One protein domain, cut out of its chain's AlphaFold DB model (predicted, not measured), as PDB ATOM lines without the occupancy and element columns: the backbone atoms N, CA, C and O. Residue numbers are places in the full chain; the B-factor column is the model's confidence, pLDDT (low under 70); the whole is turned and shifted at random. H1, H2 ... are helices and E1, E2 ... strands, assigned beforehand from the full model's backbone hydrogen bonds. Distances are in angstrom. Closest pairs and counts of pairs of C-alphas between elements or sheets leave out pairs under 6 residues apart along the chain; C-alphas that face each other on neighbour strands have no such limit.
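Overview. This is residues 15 to 32 and 41 to 151 of the 225 residues of an uncharacterized protein of Actinobacteria bacterium (UniProt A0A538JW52). Two four-stranded sheets stand face to face as a sandwich, their strands crossed at 68 degrees. Two helices run side by side and opposite ways along one side of it, H1 packed on the edge strand E5 of one sheet and H2 beside the edge strand E1 of the other. The printed part has 129 residues, with E1, E2, E3, E4, H1, E5, E6, E7, E8 and H2 in this order along it; the sheets run E1 E2 E3 E4 and E5 E6 E7 E8, both antiparallel. The class is mixed, helices and strands; the whole is compact, with a radius of gyration of the C-alphas of 14.1 A and spans of 40 by 36 by 22 A.

Arrangement. E1, residues 15 to 18, and E2, residues 23 to 30, form a hairpin, with N 17 and O 24 within hydrogen-bond range at 2.8 A. E3, residues 45 to 53, is antiparallel to E2, with N 25 and O 50 at 2.8 A. E3 and E4, residues 56 to 64, form a hairpin, with N 49 and O 60 at 2.8 A; E4 bends by 55 degrees at residue 61. This sheet is twisted. After H1, residues 66 to 81, comes a meander, each strand the antiparallel neighbour of the one before: E5, residues 87 to 90, E6, residues 96 to 102, E7, residues 107 to 115, and E8, residues 123 to 132. N 89 and O 98, 2.9 A, N 99 and O 111, 2.7 A, and N 110 and O 128, 2.9 A, are within range across its pairs. The facing parts of the two sheets are 9.9 A apart, centre to centre; the closest C-alphas of E1 and E8 are those of Gly 18 and Val 128, 6.2 A. H1 is on one face of the meander's sheet, in two layers, at a height over the sheet of 6.0 A; its closest C-alpha pair with E5 is Gln 75 and Ala 87, 4.8 A. H2, residues 134 to 149, stands at the level of the first sheet, with the C-alphas of Val 15 and Glu 142, its closest to E1, 5.7 A apart. H1, with residues 73 to 80 alone, touches residues 136 to 143 of H2, at a shallow tilt of 29 degrees, opposite ways; the closest C-alphas, Arg 73 and Leu 140, are 6.4 A apart. In both helices every O i to N i+4 pair is within range.

Along the chain. E1 begins at C-alpha 15, (205.896, 244.220, 338.748). From first to last C-alpha, E3 measures 25.2 A, H1 23.2 A, E7 26.5 A, E8 27.0 A and H2 23.1 A. H2 ends at C-alpha 149, (195.334, 246.928, 331.980).

Size, cuts and confidence. The C-alphas farthest apart, Leu 32 and Asp 105, are 43.5 A apart. Residues 33 to 40 are not printed; C-alphas 32 and 41 are 13.6 A apart across the cut. Of the links printed whole, E7 to E8 is short and the others are tight. Residues 31 to 32, 41 to 42, 83 to 84 and 118 to 121 have pLDDT under 70; the mean of the printed part is 86.1.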
ATOM      1  N   VAL A  15     206.004 244.436 337.303       91.56
ATOM      2  CA  VAL A  15     205.896 244.220 338.748       91.56
ATOM      3  C   VAL A  15     207.276 243.902 339.301       91.56
ATOM      4  O   VAL A  15     207.880 242.913 338.876       91.56
ATOM      5  N   VAL A  16     207.772 244.684 340.260       92.06
ATOM      6  CA  VAL A  16     209.151 244.548 340.755       92.06
ATOM      7  C   VAL A  16     209.182 244.116 342.219       92.06
ATOM      8  O   VAL A  16     208.712 244.788 343.132       92.06
ATOM      9  N   LEU A  17     209.815 242.971 342.459       90.50
ATOM     10  CA  LEU A  17     210.013 242.375 343.775       90.50
ATOM     11  C   LEU A  17     211.477 242.496 344.184       90.50
ATOM     12  O   LEU A  17     212.262 241.566 343.981       90.50
ATOM     13  N   GLY A  18     211.854 243.624 344.774       88.81
ATOM     14  CA  GLY A  18     213.208 243.803 345.280       88.81
ATOM     15  C   GLY A  18     213.681 245.244 345.297       88.81
ATOM     16  O   GLY A  18     212.879 246.172 345.364       88.81
ATOM     17  N   ASP A  19     214.998 245.410 345.251       84.44
ATOM     18  CA  ASP A  19     215.654 246.702 345.083       84.44
ATOM     19  C   ASP A  19     216.438 246.762 343.759       84.44
ATOM     20  O   ASP A  19     216.295 245.919 342.878       84.44
ATOM     21  N   ARG A  20     217.264 247.794 343.574       81.56
ATOM     22  CA  ARG A  20     218.022 247.968 342.326       81.56
ATOM     23  C   ARG A  20     219.063 246.878 342.069       81.56
ATOM     24  O   ARG A  20     219.409 246.670 340.911       81.56
ATOM     25  N   GLU A  21     219.592 246.238 343.105       84.44
ATOM     26  CA  GLU A  21     220.666 245.251 342.975       84.44
ATOM     27  C   GLU A  21     220.111 243.829 342.907       84.44
ATOM     28  O   GLU A  21     220.486 243.068 342.014       84.44
ATOM     29  N   ASP A  22     219.193 243.503 343.819       90.19
ATOM     30  CA  ASP A  22     218.569 242.191 343.920       90.19
ATOM     31  C   ASP A  22     217.049 242.341 343.747       90.19
ATOM     32  O   ASP A  22     216.342 242.805 344.647       90.19
ATOM     33  N   HIS A  23     216.532 241.933 342.588       92.50
ATOM     34  CA  HIS A  23     215.102 241.964 342.294       92.50
ATOM     35  C   HIS A  23     214.643 240.847 341.365       92.50
ATOM     36  O   HIS A  23     215.399 240.271 340.582       92.50
ATOM     37  N   VAL A  24     213.344 240.583 341.439       93.44
ATOM     38  CA  VAL A  24     212.607 239.804 340.452       93.44
ATOM     39  C   VAL A  24     211.591 240.724 339.802       93.44
ATOM     40  O   VAL A  24     210.679 241.197 340.473       93.44
ATOM     41  N   ALA A  25     211.748 240.976 338.512       94.06
ATOM     42  CA  ALA A  25     210.774 241.689 337.706       94.06
ATOM     43  C   ALA A  25     209.871 240.685 336.982       94.06
ATOM     44  O   ALA A  25     210.346 239.690 336.427       94.06
ATOM     45  N   ILE A  26     208.562 240.923 337.009       94.38
ATOM     46  CA  ILE A  26     207.570 240.100 336.321       94.38
ATOM     47  C   ILE A  26     206.719 241.004 335.446       94.38
ATOM     48  O   ILE A  26     206.022 241.896 335.925       94.38
ATOM     49  N   THR A  27     206.748 240.740 334.151       93.00
ATOM     50  CA  THR A  27     205.955 241.458 333.161       93.00
ATOM     51  C   THR A  27     204.830 240.565 332.675       93.00
ATOM     52  O   THR A  27     205.101 239.514 332.096       93.00
ATOM     53  N   PHE A  28     203.580 240.982 332.861       90.56
ATOM     54  CA  PHE A  28     202.411 240.222 332.420       90.56
ATOM     55  C   PHE A  28     201.882 240.744 331.088       90.56
ATOM     56  O   PHE A  28     201.887 241.941 330.819       90.56
ATOM     57  N   ARG A  29     201.409 239.832 330.245       86.88
ATOM     58  CA  ARG A  29     200.791 240.121 328.953       86.88
ATOM     59  C   ARG A  29     199.656 239.145 328.713       86.88
ATOM     60  O   ARG A  29     199.708 237.987 329.126       86.88
ATOM     61  N   ARG A  30     198.635 239.582 327.984       80.38
ATOM     62  CA  ARG A  30     197.602 238.664 327.514       80.38
ATOM     63  C   ARG A  30     198.170 237.835 326.367       80.38
ATOM     64  O   ARG A  30     198.650 238.399 325.384       80.38
ATOM     65  N   ALA A  31     198.141 236.510 326.493       66.44
ATOM     66  CA  ALA A  31     198.496 235.662 325.368       66.44
ATOM     67  C   ALA A  31     197.430 235.836 324.275       66.44
ATOM     68  O   ALA A  31     196.241 235.617 324.514       66.44
ATOM     69  N   LEU A  32     197.855 236.240 323.078       56.31
ATOM     70  CA  LEU A  32     197.041 236.144 321.869       56.31
ATOM     71  C   LEU A  32     197.025 234.667 321.460       56.31
ATOM     72  O   LEU A  32     197.791 234.249 320.600       56.31
ATOM     73  N   TRP A  41     187.755 228.831 329.711       54.72
ATOM     74  CA  TRP A  41     188.456 229.931 330.386       54.72
ATOM     75  C   TRP A  41     189.191 230.820 329.376       54.72
ATOM     76  O   TRP A  41     189.404 230.440 328.228       54.72
ATOM     77  N   GLY A  42     189.480 232.065 329.768       58.84
ATOM     78  CA  GLY A  42     190.303 232.952 328.942       58.84
ATOM     79  C   GLY A  42     191.715 232.377 328.764       58.84
ATOM     80  O   GLY A  42     192.141 231.559 329.584       58.84
ATOM     81  N   PRO A  43     192.452 232.779 327.714       70.94
ATOM     82  CA  PRO A  43     193.823 232.322 327.524       70.94
ATOM     83  C   PRO A  43     194.684 232.695 328.743       70.94
ATOM     84  O   PRO A  43     194.449 233.740 329.359       70.94
ATOM     85  N   PRO A  44     195.680 231.869 329.112       80.88
ATOM     86  CA  PRO A  44     196.564 232.194 330.221       80.88
ATOM     87  C   PRO A  44     197.323 233.501 329.961       80.88
ATOM     88  O   PRO A  44     197.536 233.916 328.819       80.88
ATOM     89  N   LEU A  45     197.779 234.140 331.036       86.62
ATOM     90  CA  LEU A  45     198.679 235.280 330.933       86.62
ATOM     91  C   LEU A  45     200.065 234.774 330.539       86.62
ATOM     92  O   LEU A  45     200.623 233.889 331.193       86.62
ATOM     93  N   ALA A  46     200.637 235.354 329.491       88.81
ATOM     94  CA  ALA A  46     202.057 235.228 329.220       88.81
ATOM     95  C   ALA A  46     202.804 236.134 330.204       88.81
ATOM     96  O   ALA A  46     202.509 237.323 330.292       88.81
ATOM     97  N   ALA A  47     203.754 235.587 330.953       90.50
ATOM     98  CA  ALA A  47     204.576 236.351 331.876       90.50
ATOM     99  C   ALA A  47     206.058 236.168 331.547       90.50
ATOM    100  O   ALA A  47     206.533 235.044 331.395       90.50
ATOM    101  N   THR A  48     206.796 237.270 331.470       92.31
ATOM    102  CA  THR A  48     208.259 237.244 331.420       92.31
ATOM    103  C   THR A  48     208.782 237.523 332.814       92.31
ATOM    104  O   THR A  48     208.439 238.539 333.409       92.31
ATOM    105  N   VAL A  49     209.611 236.624 333.330       92.06
ATOM    106  CA  VAL A  49     210.275 236.770 334.623       92.06
ATOM    107  C   VAL A  49     211.726 237.110 334.354       92.06
ATOM    108  O   VAL A  49     212.408 236.346 333.678       92.06
ATOM    109  N   ALA A  50     212.203 238.225 334.890       92.00
ATOM    110  CA  ALA A  50     213.612 238.574 334.928       92.00
ATOM    111  C   ALA A  50     214.083 238.558 336.383       92.00
ATOM    112  O   ALA A  50     213.524 239.240 337.238       92.00
ATOM    113  N   VAL A  51     215.105 237.762 336.677       90.56
ATOM    114  CA  VAL A  51     215.742 237.726 337.993       90.56
ATOM    115  C   VAL A  51     217.106 238.373 337.863       90.56
ATOM    116  O   VAL A  51     217.937 237.905 337.086       90.56
ATOM    117  N   SER A  52     217.336 239.428 338.637       90.62
ATOM    118  CA  SER A  52     218.620 240.107 338.747       90.62
ATOM    119  C   SER A  52     219.117 240.009 340.179       90.62
ATOM    120  O   SER A  52     218.400 240.300 341.131       90.62
ATOM    121  N   THR A  53     220.363 239.592 340.321       85.75
ATOM    122  CA  THR A  53     221.119 239.604 341.569       85.75
ATOM    123  C   THR A  53     222.511 240.141 341.280       85.75
ATOM    124  O   THR A  53     222.964 240.101 340.132       85.75
ATOM    125  N   ARG A  54     223.256 240.548 342.309       81.81
ATOM    126  CA  ARG A  54     224.637 241.047 342.134       81.81
ATOM    127  C   ARG A  54     225.557 240.177 341.267       81.81
ATOM    128  O   ARG A  54     226.474 240.708 340.647       81.81
ATOM    129  N   SER A  55     225.374 238.856 341.262       81.81
ATOM    130  CA  SER A  55     226.256 237.908 340.562       81.81
ATOM    131  C   SER A  55     225.604 237.185 339.386       81.81
ATOM    132  O   SER A  55     226.277 236.406 338.715       81.81
ATOM    133  N   PHE A  56     224.305 237.375 339.162       84.00
ATOM    134  CA  PHE A  56     223.556 236.616 338.167       84.00
ATOM    135  C   PHE A  56     222.357 237.411 337.662       84.00
ATOM    136  O   PHE A  56     221.595 237.940 338.467       84.00
ATOM    137  N   ALA A  57     222.151 237.405 336.346       86.12
ATOM    138  CA  ALA A  57     220.932 237.881 335.710       86.12
ATOM    139  C   ALA A  57     220.426 236.827 334.720       86.12
ATOM    140  O   ALA A  57     221.217 236.240 333.979       86.12
ATOM    141  N   GLY A  58     219.118 236.591 334.698       86.62
ATOM    142  CA  GLY A  58     218.492 235.656 333.768       86.62
ATOM    143  C   GLY A  58     217.014 235.957 333.580       86.62
ATOM    144  O   GLY A  58     216.394 236.597 334.428       86.62
ATOM    145  N   SER A  59     216.448 235.497 332.469       90.44
ATOM    146  CA  SER A  59     215.023 235.642 332.195       90.44
ATOM    147  C   SER A  59     214.411 234.370 331.627       90.44
ATOM    148  O   SER A  59     215.077 233.590 330.947       90.44
ATOM    149  N   CYS A  60     213.130 234.151 331.914       89.50
ATOM    150  CA  CYS A  60     212.348 233.080 331.314       89.50
ATOM    151  C   CYS A  60     210.907 233.527 331.048       89.50
ATOM    152  O   CYS A  60     210.364 234.396 331.730       89.50
ATOM    153  N   ALA A  61     210.290 232.925 330.034       90.44
ATOM    154  CA  ALA A  61     208.871 233.086 329.754       90.44
ATOM    155  C   ALA A  61     208.091 231.946 330.415       90.44
ATOM    156  O   ALA A  61     208.466 230.778 330.299       90.44
ATOM    157  N   VAL A  62     207.001 232.285 331.096       90.06
ATOM    158  CA  VAL A  62     206.111 231.339 331.772       90.06
ATOM    159  C   VAL A  62     204.655 231.706 331.510       90.06
ATOM    160  O   VAL A  62     204.331 232.848 331.194       90.06
ATOM    161  N   SER A  63     203.754 230.743 331.678       89.88
ATOM    162  CA  SER A  63     202.313 230.992 331.621       89.88
ATOM    163  C   SER A  63     201.726 231.014 333.026       89.88
ATOM    164  O   SER A  63     201.937 230.088 333.808       89.88
ATOM    165  N   VAL A  64     200.978 232.059 333.361       88.25
ATOM    166  CA  VAL A  64     200.334 232.241 334.667       88.25
ATOM    167  C   VAL A  64     198.827 232.306 334.456       88.25
ATOM    168  O   VAL A  64     198.347 232.963 333.536       88.25
ATOM    169  N   ARG A  65     198.054 231.620 335.300       85.12
ATOM    170  CA  ARG A  65     196.589 231.721 335.231       85.12
ATOM    171  C   ARG A  65     196.139 233.055 335.836       85.12
ATOM    172  O   ARG A  65     196.692 233.464 336.859       85.12
ATOM    173  N   GLU A  66     195.126 233.706 335.262       84.31
ATOM    174  CA  GLU A  66     194.563 234.955 335.815       84.31
ATOM    175  C   GLU A  66     194.173 234.779 337.299       84.31
ATOM    176  O   GLU A  66     194.426 235.636 338.147       84.31
ATOM    177  N   GLU A  67     193.659 233.604 337.663       79.12
ATOM    178  CA  GLU A  67     193.244 233.278 339.025       79.12
ATOM    179  C   GLU A  67     194.425 233.136 339.989       79.12
ATOM    180  O   GLU A  67     194.265 233.411 341.181       79.12
ATOM    181  N   ALA A  68     195.595 232.714 339.497       85.69
ATOM    182  CA  ALA A  68     196.812 232.634 340.301       85.69
ATOM    183  C   ALA A  68     197.309 234.041 340.661       85.69
ATOM    184  O   ALA A  68     197.655 234.282 341.816       85.69
ATOM    185  N   LEU A  69     197.245 234.987 339.716       88.50
ATOM    186  CA  LEU A  69     197.567 236.396 339.960       88.50
ATOM    187  C   LEU A  69     196.614 237.021 340.993       88.50
ATOM    188  O   LEU A  69     197.048 237.590 341.995       88.50
ATOM    189  N   LEU A  70     195.304 236.825 340.810       85.19
ATOM    190  CA  LEU A  70     194.273 237.318 341.733       85.19
ATOM    191  C   LEU A  70     194.347 236.668 343.125       85.19
ATOM    192  O   LEU A  70     193.956 237.268 344.131       85.19
ATOM    193  N   ALA A  71     194.741 235.396 343.205       83.69
ATOM    194  CA  ALA A  71     194.965 234.716 344.479       83.69
ATOM    195  C   ALA A  71     196.185 235.308 345.190       83.69
ATOM    196  O   ALA A  71     196.080 235.676 346.358       83.69
ATOM    197  N   PHE A  72     197.285 235.485 344.462       91.38
ATOM    198  CA  PHE A  72     198.507 236.076 344.981       91.38
ATOM    199  C   PHE A  72     198.281 237.489 345.534       91.38
ATOM    200  O   PHE A  72     198.634 237.751 346.683       91.38
ATOM    201  N   ARG A  73     197.587 238.374 344.800       89.25
ATOM    202  CA  ARG A  73     197.259 239.725 345.297       89.25
ATOM    203  C   ARG A  73     196.448 239.697 346.595       89.25
ATOM    204  O   ARG A  73     196.706 240.477 347.508       89.25
ATOM    205  N   ARG A  74     195.481 238.782 346.718       85.31
ATOM    206  CA  ARG A  74     194.714 238.612 347.967       85.31
ATOM    207  C   ARG A  74     195.577 238.139 349.125       85.31
ATOM    208  O   ARG A  74     195.419 238.641 350.233       85.31
ATOM    209  N   GLN A  75     196.475 237.192 348.874       88.56
ATOM    210  CA  GLN A  75     197.399 236.731 349.905       88.56
ATOM    211  C   GLN A  75     198.328 237.859 350.356       88.56
ATOM    212  O   GLN A  75     198.580 237.994 351.547       88.56
ATOM    213  N   LEU A  76     198.767 238.728 349.441       89.88
ATOM    214  CA  LEU A  76     199.542 239.922 349.783       89.88
ATOM    215  C   LEU A  76     198.753 240.907 350.656       89.88
ATOM    216  O   LEU A  76     199.310 241.434 351.614       89.88
ATOM    217  N   LEU A  77     197.458 241.120 350.385       86.62
ATOM    218  CA  LEU A  77     196.599 241.941 351.250       86.62
ATOM    219  C   LEU A  77     196.524 241.367 352.671       86.62
ATOM    220  O   LEU A  77     196.782 242.085 353.635       86.62
ATOM    221  N   ARG A  78     196.273 240.061 352.804       85.38
ATOM    222  CA  ARG A  78     196.231 239.399 354.119       85.38
ATOM    223  C   ARG A  78     197.594 239.374 354.811       85.38
ATOM    224  O   ARG A  78     197.669 239.488 356.032       85.38
ATOM    225  N   LEU A  79     198.682 239.293 354.046       86.69
ATOM    226  CA  LEU A  79     200.055 239.413 354.541       86.69
ATOM    227  C   LEU A  79     200.346 240.829 355.086       86.69
ATOM    228  O   LEU A  79     201.035 240.979 356.099       86.69
ATOM    229  N   CYS A  80     199.786 241.877 354.469       83.69
ATOM    230  CA  CYS A  80     199.827 243.247 354.997       83.69
ATOM    231  C   CYS A  80     199.021 243.385 356.297       83.69
ATOM    232  O   CYS A  80     199.497 243.993 357.257       83.69
ATOM    233  N   GLU A  81     197.838 242.771 356.353       81.62
ATOM    234  CA  GLU A  81     196.946 242.760 357.523       81.62
ATOM    235  C   GLU A  81     197.432 241.818 358.642       81.62
ATOM    236  O   GLU A  81     196.944 241.873 359.766       81.62
ATOM    237  N   SER A  82     198.494 241.044 358.388       74.19
ATOM    238  CA  SER A  82     199.088 240.046 359.296       74.19
ATOM    239  C   SER A  82     198.183 238.837 359.590       74.19
ATOM    240  O   SER A  82     198.425 238.109 360.550       74.19
ATOM    241  N   GLU A  83     197.167 238.602 358.755       59.91
ATOM    242  CA  GLU A  83     196.281 237.431 358.821       59.91
ATOM    243  C   GLU A  83     196.856 236.206 358.092       59.91
ATOM    244  O   GLU A  83     196.404 235.081 358.300       59.91
ATOM    245  N   GLU A  84     197.862 236.407 357.239       68.56
ATOM    246  CA  GLU A  84     198.515 235.345 356.475       68.56
ATOM    247  C   GLU A  84     200.037 235.434 356.622       68.56
ATOM    248  O   GLU A  84     200.610 236.517 356.719       68.56
ATOM    249  N   HIS A  85     200.708 234.282 356.669       78.06
ATOM    250  CA  HIS A  85     202.160 234.212 356.873       78.06
ATOM    251  C   HIS A  85     202.956 234.209 355.564       78.06
ATOM    252  O   HIS A  85     204.169 234.433 355.582       78.06
ATOM    253  N   GLU A  86     202.294 233.921 354.443       89.69
ATOM    254  CA  GLU A  86     202.939 233.739 353.151       89.69
ATOM    255  C   GLU A  86     201.994 234.049 351.983       89.69
ATOM    256  O   GLU A  86     200.843 233.629 351.987       89.69
ATOM    257  N   ALA A  87     202.505 234.727 350.956       92.44
ATOM    258  CA  ALA A  87     201.836 234.879 349.666       92.44
ATOM    259  C   ALA A  87     202.615 234.135 348.580       92.44
ATOM    260  O   ALA A  87     203.844 234.210 348.552       92.44
ATOM    261  N   VAL A  88     201.916 233.421 347.695       93.94
ATOM    262  CA  VAL A  88     202.526 232.541 346.692       93.94
ATOM    263  C   VAL A  88     201.953 232.797 345.300       93.94
ATOM    264  O   VAL A  88     200.744 232.731 345.093       93.94
ATOM    265  N   LEU A  89     202.834 233.018 344.329       94.38
ATOM    266  CA  LEU A  89     202.519 233.033 342.903       94.38
ATOM    267  C   LEU A  89     203.207 231.845 342.236       94.38
ATOM    268  O   LEU A  89     204.400 231.634 342.441       94.38
ATOM    269  N   THR A  90     202.470 231.065 341.447       93.00
ATOM    270  CA  THR A  90     203.020 229.912 340.714       93.00
ATOM    271  C   THR A  90     202.548 229.940 339.263       93.00
ATOM    272  O   THR A  90     201.399 230.308 338.998       93.00
ATOM    273  N   SER A  91     203.425 229.584 338.323       91.06
ATOM    274  CA  SER A  91     203.049 229.391 336.917       91.06
ATOM    275  C   SER A  91     202.342 228.048 336.699       91.06
ATOM    276  O   SER A  91     202.396 227.156 337.541       91.06
ATOM    277  N   ILE A  92     201.665 227.895 335.560       85.00
ATOM    278  CA  ILE A  92     200.918 226.677 335.192       85.00
ATOM    279  C   ILE A  92     201.825 225.448 335.196       85.00
ATOM    280  O   ILE A  92     201.444 224.386 335.673       85.00
ATOM    281  N   GLU A  93     203.029 225.620 334.668       85.38
ATOM    282  CA  GLU A  93     204.010 224.557 334.508       85.38
ATOM    283  C   GLU A  93     204.945 224.422 335.725       85.38
ATOM    284  O   GLU A  93     205.928 223.704 335.650       85.38
ATOM    285  N   ASP A  94     204.707 225.135 336.832       87.38
ATOM    286  CA  ASP A  94     205.610 225.192 338.005       87.38
ATOM    287  C   ASP A  94     207.053 225.648 337.678       87.38
ATOM    288  O   ASP A  94     207.996 225.499 338.455       87.38
ATOM    289  N   ARG A  95     207.235 226.284 336.517       90.69
ATOM    290  CA  ARG A  95     208.505 226.896 336.092       90.69
ATOM    291  C   ARG A  95     208.849 228.161 336.862       90.69
ATOM    292  O   ARG A  95     209.990 228.604 336.823       90.69
ATOM    293  N   LEU A  96     207.864 228.768 337.511       93.06
ATOM    294  CA  LEU A  96     208.016 229.915 338.386       93.06
ATOM    295  C   LEU A  96     207.267 229.615 339.673       93.06
ATOM    296  O   LEU A  96     206.067 229.353 339.633       93.06
ATOM    297  N   CYS A  97     207.946 229.778 340.800       95.50
ATOM    298  CA  CYS A  97     207.301 229.928 342.094       95.50
ATOM    299  C   CYS A  97     207.914 231.129 342.804       95.50
ATOM    300  O   CYS A  97     209.128 231.191 342.970       95.50
ATOM    301  N   VAL A  98     207.085 232.069 343.242       95.75
ATOM    302  CA  VAL A  98     207.481 233.228 344.043       95.75
ATOM    303  C   VAL A  98     206.719 233.167 345.355       95.75
ATOM    304  O   VAL A  98     205.500 233.034 345.367       95.75
ATOM    305  N   ARG A  99     207.439 233.273 346.465       95.88
ATOM    306  CA  ARG A  99     206.927 233.207 347.830       95.88
ATOM    307  C   ARG A  99     207.370 234.438 348.600       95.88
ATOM    308  O   ARG A  99     208.569 234.694 348.702       95.88
ATOM    309  N   LEU A 100     206.426 235.173 349.172       94.69
ATOM    310  CA  LEU A 100     206.694 236.310 350.047       94.69
ATOM    311  C   LEU A 100     206.300 235.970 351.469       94.69
ATOM    312  O   LEU A 100     205.194 235.497 351.702       94.69
ATOM    313  N   ARG A 101     207.180 236.272 352.420       92.19
ATOM    314  CA  ARG A 101     206.897 236.170 353.853       92.19
ATOM    315  C   ARG A 101     207.286 237.455 354.560       92.19
ATOM    316  O   ARG A 101     208.329 238.034 354.257       92.19
ATOM    317  N   VAL A 102     206.477 237.856 355.536       89.81
ATOM    318  CA  VAL A 102     206.810 238.920 356.489       89.81
ATOM    319  C   VAL A 102     207.351 238.255 357.748       89.81
ATOM    320  O   VAL A 102     206.684 237.423 358.363       89.81
ATOM    321  N   HIS A 103     208.577 238.595 358.126       86.12
ATOM    322  CA  HIS A 103     209.185 238.144 359.368       86.12
ATOM    323  C   HIS A 103     208.670 238.954 360.572       86.12
ATOM    324  O   HIS A 103     208.206 240.083 360.405       86.12
ATOM    325  N   PRO A 104     208.782 238.419 361.807       81.75
ATOM    326  CA  PRO A 104     208.353 239.124 363.020       81.75
ATOM    327  C   PRO A 104     209.052 240.470 363.257       81.75
ATOM    328  O   PRO A 104     208.517 241.325 363.953       81.75
ATOM    329  N   ASP A 105     210.238 240.667 362.677       84.50
ATOM    330  CA  ASP A 105     210.992 241.924 362.712       84.50
ATOM    331  C   ASP A 105     210.494 242.963 361.685       84.50
ATOM    332  O   ASP A 105     211.080 244.036 361.553       84.50
ATOM    333  N   GLY A 106     209.423 242.648 360.950       82.88
ATOM    334  CA  GLY A 106     208.826 243.493 359.923       82.88
ATOM    335  C   GLY A 106     209.500 243.392 358.555       82.88
ATOM    336  O   GLY A 106     209.040 244.042 357.619       82.88
ATOM    337  N   ARG A 107     210.554 242.587 358.392       89.25
ATOM    338  CA  ARG A 107     211.234 242.448 357.098       89.25
ATOM    339  C   ARG A 107     210.480 241.506 356.177       89.25
ATOM    340  O   ARG A 107     210.008 240.449 356.592       89.25
ATOM    341  N   VAL A 108     210.428 241.858 354.903       90.44
ATOM    342  CA  VAL A 108     209.878 241.011 353.849       90.44
ATOM    343  C   VAL A 108     211.012 240.224 353.204       90.44
ATOM    344  O   VAL A 108     212.097 240.744 352.927       90.44
ATOM    345  N   VAL A 109     210.766 238.938 352.984       92.06
ATOM    346  CA  VAL A 109     211.670 238.048 352.265       92.06
ATOM    347  C   VAL A 109     210.910 237.441 351.098       92.06
ATOM    348  O   VAL A 109     209.877 236.801 351.293       92.06
ATOM    349  N   VAL A 110     211.454 237.627 349.898       93.94
ATOM    350  CA  VAL A 110     210.975 237.003 348.663       93.94
ATOM    351  C   VAL A 110     211.883 235.816 348.382       93.94
ATOM    352  O   VAL A 110     213.106 235.944 348.395       93.94
ATOM    353  N   ARG A 111     211.315 234.641 348.145       95.38
ATOM    354  CA  ARG A 111     212.048 233.441 347.730       95.38
ATOM    355  C   ARG A 111     211.345 232.805 346.565       95.38
ATOM    356  O   ARG A 111     210.135 232.937 346.432       95.38
ATOM    357  N   GLY A 112     212.079 232.057 345.770       94.12
ATOM    358  CA  GLY A 112     211.447 231.384 344.664       94.12
ATOM    359  C   GLY A 112     212.406 230.617 343.799       94.12
ATOM    360  O   GLY A 112     213.604 230.529 344.085       94.12
ATOM    361  N   HIS A 113     211.841 230.080 342.733       92.81
ATOM    362  CA  HIS A 113     212.595 229.492 341.651       92.81
ATOM    363  C   HIS A 113     212.037 229.942 340.308       92.81
ATOM    364  O   HIS A 113     210.846 230.228 340.185       92.81
ATOM    365  N   ALA A 114     212.917 230.001 339.315       91.25
ATOM    366  CA  ALA A 114     212.596 230.238 337.919       91.25
ATOM    367  C   ALA A 114     213.356 229.219 337.055       91.25
ATOM    368  O   ALA A 114     214.543 228.989 337.283       91.25
ATOM    369  N   SER A 115     212.675 228.604 336.090       88.31
ATOM    370  CA  SER A 115     213.221 227.565 335.211       88.31
ATOM    371  C   SER A 115     212.997 227.899 333.729       88.31
ATOM    372  O   SER A 115     211.903 228.311 333.318       88.31
ATOM    373  N   ASP A 116     214.044 227.743 332.917       83.00
ATOM    374  CA  ASP A 116     214.051 228.032 331.475       83.00
ATOM    375  C   ASP A 116     213.497 226.879 330.600       83.00
ATOM    376  O   ASP A 116     212.998 227.155 329.507       83.00
ATOM    377  N   ASP A 117     213.455 225.642 331.104       77.19
ATOM    378  CA  ASP A 117     212.828 224.461 330.485       77.19
ATOM    379  C   ASP A 117     212.492 223.396 331.558       77.19
ATOM    380  O   ASP A 117     213.264 223.155 332.484       77.19
ATOM    381  N   LEU A 118     211.345 222.727 331.414       62.22
ATOM    382  CA  LEU A 118     210.859 221.659 332.296       62.22
ATOM    383  C   LEU A 118     211.634 220.343 332.198       62.22
ATOM    384  O   LEU A 118     211.541 219.525 333.112       62.22
ATOM    385  N   ARG A 119     212.310 220.079 331.074       65.25
ATOM    386  CA  ARG A 119     212.905 218.758 330.807       65.25
ATOM    387  C   ARG A 119     214.386 218.683 331.159       65.25
ATOM    388  O   ARG A 119     214.799 217.720 331.796       65.25
ATOM    389  N   GLU A 120     215.163 219.685 330.754       65.44
ATOM    390  CA  GLU A 120     216.628 219.726 330.928       65.44
ATOM    391  C   GLU A 120     217.141 221.136 331.290       65.44
ATOM    392  O   GLU A 120     218.335 221.418 331.193       65.44
ATOM    393  N   GLY A 121     216.239 222.032 331.694       68.88
ATOM    394  CA  GLY A 121     216.545 223.441 331.902       68.88
ATOM    395  C   GLY A 121     217.317 223.760 333.180       68.88
ATOM    396  O   GLY A 121     217.316 223.018 334.167       68.88
ATOM    397  N   ASN A 122     217.937 224.935 333.190       83.44
ATOM    398  CA  ASN A 122     218.524 225.513 334.385       83.44
ATOM    399  C   ASN A 122     217.415 225.998 335.318       83.44
ATOM    400  O   ASN A 122     216.508 226.730 334.921       83.44
ATOM    401  N   THR A 123     217.523 225.635 336.593       88.88
ATOM    402  CA  THR A 123     216.663 226.183 337.644       88.88
ATOM    403  C   THR A 123     217.459 227.169 338.478       88.88
ATOM    404  O   THR A 123     218.400 226.796 339.180       88.88
ATOM    405  N   LEU A 124     217.058 228.435 338.434       88.69
ATOM    406  CA  LEU A 124     217.558 229.459 339.332       88.69
ATOM    407  C   LEU A 124     216.711 229.467 340.597       88.69
ATOM    408  O   LEU A 124     215.516 229.740 340.537       88.69
ATOM    409  N   VAL A 125     217.337 229.245 341.750       91.94
ATOM    410  CA  VAL A 125     216.720 229.481 343.061       91.94
ATOM    411  C   VAL A 125     217.217 230.819 343.589       91.94
ATOM    412  O   VAL A 125     218.423 231.040 343.683       91.94
ATOM    413  N   PHE A 126     216.296 231.707 343.953       90.50
ATOM    414  CA  PHE A 126     216.618 233.062 344.393       90.50
ATOM    415  C   PHE A 126     216.006 233.385 345.757       90.50
ATOM    416  O   PHE A 126     215.007 232.803 346.193       90.50
ATOM    417  N   ALA A 127     216.625 234.345 346.445       92.12
ATOM    418  CA  ALA A 127     216.114 234.909 347.683       92.12
ATOM    419  C   ALA A 127     216.472 236.396 347.780       92.12
ATOM    420  O   ALA A 127     217.622 236.729 348.057       92.12
ATOM    421  N   VAL A 128     215.477 237.269 347.625       90.12
ATOM    422  CA  VAL A 128     215.618 238.710 347.857       90.12
ATOM    423  C   VAL A 128     215.274 238.996 349.317       90.12
ATOM    424  O   VAL A 128     214.241 238.559 349.836       90.12
ATOM    425  N   ARG A 129     216.181 239.668 350.025       88.50
ATOM    426  CA  ARG A 129     216.102 239.881 351.478       88.50
ATOM    427  C   ARG A 129     216.244 241.355 351.810       88.50
ATOM    428  O   ARG A 129     216.786 242.121 351.032       88.50
ATOM    429  N   GLY A 130     215.828 241.716 353.023       83.50
ATOM    430  CA  GLY A 130     216.006 243.077 353.531       83.50
ATOM    431  C   GLY A 130     214.990 244.074 352.983       83.50
ATOM    432  O   GLY A 130     215.181 245.272 353.159       83.50
ATOM    433  N   LEU A 131     213.909 243.590 352.368       88.44
ATOM    434  CA  LEU A 131     212.825 244.442 351.911       88.44
ATOM    435  C   LEU A 131     211.994 244.923 353.105       88.44
ATOM    436  O   LEU A 131     211.757 244.183 354.063       88.44
ATOM    437  N   ASP A 132     211.551 246.171 353.041       87.25
ATOM    438  CA  ASP A 132     210.642 246.767 354.022       87.25
ATOM    439  C   ASP A 132     209.179 246.472 353.654       87.25
ATOM    440  O   ASP A 132     208.867 246.288 352.477       87.25
ATOM    441  N   ARG A 133     208.249 246.479 354.624       86.50
ATOM    442  CA  ARG A 133     206.808 246.258 354.355       86.50
ATOM    443  C   ARG A 133     206.237 247.222 353.312       86.50
ATOM    444  O   ARG A 133     205.275 246.859 352.645       86.50
ATOM    445  N   ARG A 134     206.831 248.407 353.128       88.19
ATOM    446  CA  ARG A 134     206.477 249.351 352.055       88.19
ATOM    447  C   ARG A 134     206.482 248.714 350.665       88.19
ATOM    448  O   ARG A 134     205.618 249.063 349.870       88.19
ATOM    449  N   CYS A 135     207.366 247.745 350.403       88.25
ATOM    450  CA  CYS A 135     207.403 247.056 349.109       88.25
ATOM    451  C   CYS A 135     206.105 246.299 348.802       88.25
ATOM    452  O   CYS A 135     205.728 246.192 347.642       88.25
ATOM    453  N   LEU A 136     205.386 245.817 349.826       89.38
ATOM    454  CA  LEU A 136     204.126 245.102 349.626       89.38
ATOM    455  C   LEU A 136     203.035 246.034 349.101       89.38
ATOM    456  O   LEU A 136     202.218 245.611 348.295       89.38
ATOM    457  N   PHE A 137     203.022 247.295 349.538       89.88
ATOM    458  CA  PHE A 137     202.045 248.272 349.061       89.88
ATOM    459  C   PHE A 137     202.314 248.652 347.606       89.88
ATOM    460  O   PHE A 137     201.384 248.619 346.809       89.88
ATOM    461  N   THR A 138     203.578 248.896 347.249       90.81
ATOM    462  CA  THR A 138     203.985 249.128 345.853       90.81
ATOM    463  C   THR A 138     203.608 247.942 344.968       90.81
ATOM    464  O   THR A 138     202.928 248.112 343.965       90.81
ATOM    465  N   LEU A 139     203.925 246.722 345.405       90.94
ATOM    466  CA  LEU A 139     203.560 245.494 344.705       90.94
ATOM    467  C   LEU A 139     202.041 245.343 344.514       90.94
ATOM    468  O   LEU A 139     201.580 244.908 343.463       90.94
ATOM    469  N   LEU A 140     201.242 245.672 345.532       90.56
ATOM    470  CA  LEU A 140     199.779 245.626 345.449       90.56
ATOM    471  C   LEU A 140     199.219 246.642 344.446       90.56
ATOM    472  O   LEU A 140     198.218 246.343 343.791       90.56
ATOM    473  N   GLU A 141     199.830 247.823 344.351       88.44
ATOM    474  CA  GLU A 141     199.478 248.858 343.376       88.44
ATOM    475  C   GLU A 141     199.838 248.411 341.955       88.44
ATOM    476  O   GLU A 141     198.947 248.361 341.108       88.44
ATOM    477  N   GLU A 142     201.073 247.957 341.729       91.31
ATOM    478  CA  GLU A 142     201.541 247.444 340.432       91.31
ATOM    479  C   GLU A 142     200.677 246.268 339.943       91.31
ATOM    480  O   GLU A 142     200.216 246.245 338.803       91.31
ATOM    481  N   LEU A 143     200.363 245.305 340.819       91.06
ATOM    482  CA  LEU A 143     199.485 244.181 340.471       91.06
ATOM    483  C   LEU A 143     198.064 244.633 340.123       91.06
ATOM    484  O   LEU A 143     197.417 244.036 339.262       91.06
ATOM    485  N   ARG A 144     197.553 245.672 340.788       86.94
ATOM    486  CA  ARG A 144     196.231 246.225 340.480       86.94
ATOM    487  C   ARG A 144     196.227 246.928 339.123       86.94
ATOM    488  O   ARG A 144     195.228 246.833 338.414       86.94
ATOM    489  N   GLU A 145     197.303 247.620 338.770       87.69
ATOM    490  CA  GLU A 145     197.464 248.223 337.446       87.69
ATOM    491  C   GLU A 145     197.475 247.150 336.357       87.69
ATOM    492  O   GLU A 145     196.674 247.242 335.428       87.69
ATOM    493  N   VAL A 146     198.249 246.074 336.546       88.56
ATOM    494  CA  VAL A 146     198.243 244.901 335.654       88.56
ATOM    495  C   VAL A 146     196.834 244.317 335.503       88.56
ATOM    496  O   VAL A 146     196.405 244.005 334.393       88.56
ATOM    497  N   GLU A 147     196.086 244.168 336.601       85.88
ATOM    498  CA  GLU A 147     194.705 243.663 336.557       85.88
ATOM    499  C   GLU A 147     193.789 244.547 335.704       85.88
ATOM    500  O   GLU A 147     193.000 244.035 334.907       85.88
ATOM    501  N   VAL A 148     193.889 245.869 335.859       83.00
ATOM    502  CA  VAL A 148     193.082 246.834 335.102       83.00
ATOM    503  C   VAL A 148     193.483 246.846 333.629       83.00
ATOM    504  O   VAL A 148     192.605 246.772 332.770       83.00
ATOM    505  N   GLU A 149     194.782 246.901 333.338       83.75
ATOM    506  CA  GLU A 149     195.334 246.928 331.980       83.75
ATOM    507  C   GLU A 149     194.942 245.676 331.191       83.75
ATOM    508  O   GLU A 149     194.461 245.763 330.062       83.75
ATOM    509  N   LEU A 150     195.093 244.503 331.806       81.06
ATOM    510  CA  LEU A 150     194.800 243.224 331.162       81.06
ATOM    511  C   LEU A 150     193.308 242.857 331.202       81.06
ATOM    512  O   LEU A 150     192.919 241.806 330.689       81.06
ATOM    513  N   GLY A 151     192.462 243.711 331.791       76.12
ATOM    514  CA  GLY A 151     191.026 243.475 331.922       76.12
ATOM    515  C   GLY A 151     190.694 242.244 332.770       76.12
ATOM    516  O   GLY A 151     189.643 241.626 332.570       76.12
TER     517      GLY A 151